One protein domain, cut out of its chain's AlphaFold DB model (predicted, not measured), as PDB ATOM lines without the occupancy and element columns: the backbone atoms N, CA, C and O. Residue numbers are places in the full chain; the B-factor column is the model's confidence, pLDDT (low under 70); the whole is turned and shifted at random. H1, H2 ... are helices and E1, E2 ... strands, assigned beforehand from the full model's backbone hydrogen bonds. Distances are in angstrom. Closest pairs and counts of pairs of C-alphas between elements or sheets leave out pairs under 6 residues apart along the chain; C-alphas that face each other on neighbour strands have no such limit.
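AT A GLANCE: This is residues 3 to 50 of the 104 residues of the protein "Phosphoadenylyl-sulfate reductase" of Nitrospinaceae bacterium (UniProt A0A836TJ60). Little regular structure is here: a small sheet of three short strands, with H1 sticking out at one end by residues 3 to 9 and a long loop, residues 18 to 33, reaching toward the other. The 48 printed residues, mixed in class, hold H1, E1, E2 and E3 in chain order, with under half in named elements; the mixed sheet runs E1, E3, E2. It is only just loose, close to compact, with radius of gyration of the C-alphas 11.6 A and spans 32 by 18 by 15 A.

IN THESE COORDINATES: Find E3, residues 40 to 43, 9.5 A long, ending at C-alpha 43 (51.174, -21.331, 36.309). E2 is residues 34 to 37, 9.8 A; E1 is residues 15 to 17, 6.4 A. H1, residues 3 to 10, runs 10.2 A from C-alpha 3 (52.116, -11.781, 21.016).

HOW THE PARTS SIT: E3 and E2 form an antiparallel hairpin at 153 degrees; look at N 42 and O 35, 2.8 A. E1 is parallel to E3 at 30 degrees, with N 16 and O 41 at 2.8 A. H1 is not on the sheet; its closest C-alphas to E3 are Lys 10 and Ile 40, 7.4 A. In H1, 3 of 4 O i to N i+4 pairs are within hydrogen-bond range.

THE WHOLE: The farthest C-alphas, Lys 8 and Thr 50, are 32.9 A apart. The printed part has no cut; E1 to E2 is a long link. Only residue 27 is under pLDDT 70.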
ATOM      1  N   VAL A   3      51.635 -10.386  21.060       80.12
ATOM      2  CA  VAL A   3      52.116 -11.781  21.016       80.12
ATOM      3  C   VAL A   3      53.599 -11.866  20.650       80.12
ATOM      4  O   VAL A   3      54.373 -12.434  21.408       80.12
ATOM      5  N   GLU A   4      53.993 -11.253  19.534       84.69
ATOM      6  CA  GLU A   4      55.376 -11.263  19.035       84.69
ATOM      7  C   GLU A   4      56.420 -10.740  20.047       84.69
ATOM      8  O   GLU A   4      57.398 -11.446  20.287       84.69
ATOM      9  N   PRO A   5      56.250  -9.572  20.710       85.88
ATOM     10  CA  PRO A   5      57.237  -9.129  21.696       85.88
ATOM     11  C   PRO A   5      57.294 -10.046  22.921       85.88
ATOM     12  O   PRO A   5      58.363 -10.229  23.490       85.88
ATOM     13  N   LEU A   6      56.169 -10.660  23.310       85.19
ATOM     14  CA  LEU A   6      56.161 -11.600  24.425       85.19
ATOM     15  C   LEU A   6      56.895 -12.902  24.075       85.19
ATOM     16  O   LEU A   6      57.565 -13.457  24.937       85.19
ATOM     17  N   GLN A   7      56.793 -13.387  22.834       83.31
ATOM     18  CA  GLN A   7      57.511 -14.590  22.393       83.31
ATOM     19  C   GLN A   7      59.028 -14.436  22.552       83.31
ATOM     20  O   GLN A   7      59.651 -15.317  23.125       83.31
ATOM     21  N   LYS A   8      59.588 -13.275  22.185       85.88
ATOM     22  CA  LYS A   8      61.033 -12.995  22.307       85.88
ATOM     23  C   LYS A   8      61.571 -13.137  23.739       85.88
ATOM     24  O   LYS A   8      62.744 -13.435  23.921       85.88
ATOM     25  N   ILE A   9      60.726 -12.905  24.746       86.88
ATOM     26  CA  ILE A   9      61.101 -12.969  26.169       86.88
ATOM     27  C   ILE A   9      60.748 -14.335  26.776       86.88
ATOM     28  O   ILE A   9      61.423 -14.801  27.694       86.88
ATOM     29  N   LYS A  10      59.694 -14.990  26.272       84.38
ATOM     30  CA  LYS A  10      59.241 -16.299  26.763       84.38
ATOM     31  C   LYS A  10      60.331 -17.355  26.676       84.38
ATOM     32  O   LYS A  10      60.496 -18.094  27.634       84.38
ATOM     33  N   ASP A  11      61.097 -17.368  25.592       83.38
ATOM     34  CA  ASP A  11      62.140 -18.376  25.368       83.38
ATOM     35  C   ASP A  11      63.283 -18.286  26.403       83.38
ATOM     36  O   ASP A  11      64.037 -19.233  26.600       83.38
ATOM     37  N   GLN A  12      63.384 -17.163  27.125       89.62
ATOM     38  CA  GLN A  12      64.365 -16.948  28.192       89.62
ATOM     39  C   GLN A  12      63.883 -17.432  29.573       89.62
ATOM     40  O   GLN A  12      64.635 -17.358  30.541       89.62
ATOM     41  N   HIS A  13      62.639 -17.906  29.692       91.38
ATOM     42  CA  HIS A  13      62.011 -18.251  30.967       91.38
ATOM     43  C   HIS A  13      61.376 -19.642  30.920       91.38
ATOM     44  O   HIS A  13      60.803 -20.053  29.918       91.38
ATOM     45  N   LYS A  14      61.432 -20.365  32.043       92.12
ATOM     46  CA  LYS A  14      60.833 -21.706  32.167       92.12
ATOM     47  C   LYS A  14      59.419 -21.698  32.738       92.12
ATOM     48  O   LYS A  14      58.659 -22.630  32.496       92.12
ATOM     49  N   ILE A  15      59.052 -20.642  33.466       93.38
ATOM     50  CA  ILE A  15      57.748 -20.524  34.121       93.38
ATOM     51  C   ILE A  15      57.124 -19.172  33.784       93.38
ATOM     52  O   ILE A  15      57.761 -18.128  33.922       93.38
ATOM     53  N   TRP A  16      55.854 -19.191  33.386       93.12
ATOM     54  CA  TRP A  16      55.028 -18.005  33.212       93.12
ATOM     55  C   TRP A  16      53.863 -18.010  34.197       93.12
ATOM     56  O   TRP A  16      52.896 -18.749  34.040       93.12
ATOM     57  N   VAL A  17      53.923 -17.111  35.178       94.75
ATOM     58  CA  VAL A  17      52.836 -16.897  36.136       94.75
ATOM     59  C   VAL A  17      51.810 -15.909  35.581       94.75
ATOM     60  O   VAL A  17      52.167 -14.833  35.095       94.75
ATOM     61  N   SER A  18      50.521 -16.244  35.657       92.62
ATOM     62  CA  SER A  18      49.439 -15.347  35.240       92.62
ATOM     63  C   SER A  18      48.273 -15.359  36.223       92.62
ATOM     64  O   SER A  18      47.837 -16.411  36.675       92.62
ATOM     65  N   GLY A  19      47.722 -14.179  36.516       92.50
ATOM     66  CA  GLY A  19      46.555 -14.008  37.389       92.50
ATOM     67  C   GLY A  19      45.223 -14.337  36.711       92.50
ATOM     68  O   GLY A  19      44.265 -13.576  36.856       92.50
ATOM     69  N   LEU A  20      45.171 -15.405  35.910       91.00
ATOM     70  CA  LEU A  20      43.907 -15.891  35.365       91.00
ATOM     71  C   LEU A  20      43.068 -16.476  36.503       91.00
ATOM     72  O   LEU A  20      43.584 -17.192  37.352       91.00
ATOM     73  N   MET A  21      41.780 -16.161  36.480       91.75
ATOM     74  CA  MET A  21      40.754 -16.722  37.355       91.75
ATOM     75  C   MET A  21      39.679 -17.362  36.476       91.75
ATOM     76  O   MET A  21      39.352 -16.799  35.419       91.75
ATOM     77  N   ARG A  22      39.144 -18.511  36.901       88.88
ATOM     78  CA  ARG A  22      38.199 -19.338  36.132       88.88
ATOM     79  C   ARG A  22      36.913 -18.580  35.796       88.88
ATOM     80  O   ARG A  22      36.571 -18.430  34.630       88.88
ATOM     81  N   TRP A  23      36.313 -17.926  36.789       85.81
ATOM     82  CA  TRP A  23      35.059 -17.167  36.656       85.81
ATOM     83  C   TRP A  23      35.120 -15.952  35.710       85.81
ATOM     84  O   TRP A  23      34.093 -15.341  35.428       85.81
ATOM     85  N   GLN A  24      36.300 -15.554  35.217       82.19
ATOM     86  CA  GLN A  24      36.414 -14.394  34.328       82.19
ATOM     87  C   GLN A  24      35.892 -14.662  32.913       82.19
ATOM     88  O   GLN A  24      35.448 -13.714  32.267       82.19
ATOM     89  N   THR A  25      35.993 -15.895  32.407       77.25
ATOM     90  CA  THR A  25      35.440 -16.302  31.104       77.25
ATOM     91  C   THR A  25      35.155 -17.801  31.089       77.25
ATOM     92  O   THR A  25      35.947 -18.586  31.598       77.25
ATOM     93  N   ASN A  26      34.098 -18.210  30.385       72.50
ATOM     94  CA  ASN A  26      33.744 -19.628  30.220       72.50
ATOM     95  C   ASN A  26      34.859 -20.442  29.525       72.50
ATOM     96  O   ASN A  26      34.995 -21.642  29.724       72.50
ATOM     97  N   ASN A  27      35.715 -19.792  28.728       69.94
ATOM     98  CA  ASN A  27      36.857 -20.429  28.062       69.94
ATOM     99  C   ASN A  27      37.978 -20.862  29.025       69.94
ATOM    100  O   ASN A  27      38.948 -21.470  28.581       69.94
ATOM    101  N   ARG A  28      37.895 -20.508  30.313       78.62
ATOM    102  CA  ARG A  28      38.909 -20.839  31.326       78.62
ATOM    103  C   ARG A  28      38.510 -22.007  32.212       78.62
ATOM    104  O   ARG A  28      39.334 -22.455  33.003       78.62
ATOM    105  N   ASP A  29      37.296 -22.521  32.046       75.69
ATOM    106  CA  ASP A  29      36.779 -23.647  32.823       75.69
ATOM    107  C   ASP A  29      37.551 -24.944  32.587       75.69
ATOM    108  O   ASP A  29      37.532 -25.816  33.447       75.69
ATOM    109  N   SER A  30      38.274 -25.064  31.473       82.75
ATOM    110  CA  SER A  30      39.113 -26.224  31.163       82.75
ATOM    111  C   SER A  30      40.591 -26.036  31.517       82.75
ATOM    112  O   SER A  30      41.403 -26.862  31.116       82.75
ATOM    113  N   LEU A  31      40.977 -24.928  32.162       86.56
ATOM    114  CA  LEU A  31      42.374 -24.711  32.538       86.56
ATOM    115  C   LEU A  31      42.723 -25.499  33.804       86.56
ATOM    116  O   LEU A  31      41.941 -25.539  34.762       86.56
ATOM    117  N   ASP A  32      43.935 -26.047  33.804       91.00
ATOM    118  CA  ASP A  32      44.609 -26.616  34.968       91.00
ATOM    119  C   ASP A  32      45.539 -25.581  35.599       91.00
ATOM    120  O   ASP A  32      46.052 -24.702  34.910       91.00
ATOM    121  N   VAL A  33      45.798 -25.696  36.905       93.31
ATOM    122  CA  VAL A  33      46.687 -24.777  37.647       93.31
ATOM    123  C   VAL A  33      48.084 -24.702  37.017       93.31
ATOM    124  O   VAL A  33      48.695 -23.628  37.002       93.31
ATOM    125  N   PHE A  34      48.565 -25.819  36.471       93.88
ATOM    126  CA  PHE A  34      49.790 -25.904  35.688       93.88
ATOM    127  C   PHE A  34      49.462 -26.404  34.286       93.88
ATOM    128  O   PHE A  34      48.845 -27.449  34.126       93.88
ATOM    129  N   GLU A  35      49.913 -25.673  33.273       91.19
ATOM    130  CA  GLU A  35      49.719 -26.027  31.870       91.19
ATOM    131  C   GLU A  35      51.057 -25.915  31.140       91.19
ATOM    132  O   GLU A  35      51.658 -24.840  31.076       91.19
ATOM    133  N   GLU A  36      51.533 -27.014  30.564       89.44
ATOM    134  CA  GLU A  36      52.730 -26.989  29.731       89.44
ATOM    135  C   GLU A  36      52.366 -26.549  28.312       89.44
ATOM    136  O   GLU A  36      51.493 -27.119  27.656       89.44
ATOM    137  N   ARG A  37      53.030 -25.501  27.818       83.69
ATOM    138  CA  ARG A  37      52.895 -25.065  26.428       83.69
ATOM    139  C   ARG A  37      54.263 -24.852  25.817       83.69
ATOM    140  O   ARG A  37      54.947 -23.892  26.159       83.69
ATOM    141  N   LYS A  38      54.607 -25.671  24.822       83.75
ATOM    142  CA  LYS A  38      55.958 -25.702  24.241       83.75
ATOM    143  C   LYS A  38      56.976 -25.982  25.352       83.75
ATOM    144  O   LYS A  38      56.863 -27.008  25.994       83.75
ATOM    145  N   GLU A  39      57.911 -25.070  25.604       85.69
ATOM    146  CA  GLU A  39      58.972 -25.227  26.609       85.69
ATOM    147  C   GLU A  39      58.750 -24.373  27.870       85.69
ATOM    148  O   GLU A  39      59.674 -24.188  28.666       85.69
ATOM    149  N   ILE A  40      57.548 -23.803  28.041       91.12
ATOM    150  CA  ILE A  40      57.208 -22.972  29.198       91.12
ATOM    151  C   ILE A  40      56.032 -23.563  29.973       91.12
ATOM    152  O   ILE A  40      54.982 -23.885  29.411       91.12
ATOM    153  N   VAL A  41      56.195 -23.649  31.291       93.75
ATOM    154  CA  VAL A  41      55.121 -24.015  32.216       93.75
ATOM    155  C   VAL A  41      54.332 -22.760  32.557       93.75
ATOM    156  O   VAL A  41      54.865 -21.808  33.130       93.75
ATOM    157  N   LYS A  42      53.050 -22.727  32.208       93.19
ATOM    158  CA  LYS A  42      52.129 -21.670  32.625       93.19
ATOM    159  C   LYS A  42      51.542 -22.049  33.979       93.19
ATOM    160  O   LYS A  42      50.978 -23.125  34.126       93.19
ATOM    161  N   PHE A  43      51.683 -21.160  34.953       94.88
ATOM    162  CA  PHE A  43      51.174 -21.331  36.309       94.88
ATOM    163  C   PHE A  43      50.086 -20.291  36.594       94.88
ATOM    164  O   PHE A  43      50.307 -19.084  36.434       94.88
ATOM    165  N   TYR A  44      48.915 -20.752  37.030       94.94
ATOM    166  CA  TYR A  44      47.762 -19.912  37.351       94.94
ATOM    167  C   TYR A  44      47.434 -19.989  38.852       94.94
ATOM    168  O   TYR A  44      46.498 -20.682  39.248       94.94
ATOM    169  N   PRO A  45      48.164 -19.261  39.719       95.44
ATOM    170  CA  PRO A  45      47.985 -19.343  41.173       95.44
ATOM    171  C   PRO A  45      46.600 -18.904  41.656       95.44
ATOM    172  O   PRO A  45      46.200 -19.244  42.762       95.44
ATOM    173  N   LEU A  46      45.887 -18.110  40.855       94.69
ATOM    174  CA  LEU A  46      44.594 -17.534  41.224       94.69
ATOM    175  C   LEU A  46      43.420 -18.260  40.560       94.69
ATOM    176  O   LEU A  46      42.300 -17.758  40.620       94.69
ATOM    177  N   LEU A  47      43.658 -19.395  39.896       93.50
ATOM    178  CA  LEU A  47      42.676 -19.994  38.994       93.50
ATOM    179  C   LEU A  47      41.341 -20.296  39.681       93.50
ATOM    180  O   LEU A  47      40.290 -19.953  39.138       93.50
ATOM    181  N   ASP A  48      41.403 -20.846  40.893       92.81
ATOM    182  CA  ASP A  48      40.235 -21.308  41.650       92.81
ATOM    183  C   ASP A  48      39.735 -20.281  42.685       92.81
ATOM    184  O   ASP A  48      38.816 -20.559  43.453       92.81
ATOM    185  N   ILE A  49      40.305 -19.069  42.698       93.88
ATOM    186  CA  ILE A  49      39.835 -17.982  43.563       93.88
ATOM    187  C   ILE A  49      38.514 -17.442  43.020       93.88
ATOM    188  O   ILE A  49      38.433 -17.029  41.863       93.88
ATOM    189  N   THR A  50      37.494 -17.381  43.871       93.12
ATOM    190  CA  THR A  50      36.177 -16.808  43.544       93.12
ATOM    191  C   THR A  50      36.205 -15.275  43.470       93.12
ATOM    192  O   THR A  50      37.121 -14.621  43.977       93.12
TER     193      THR A  50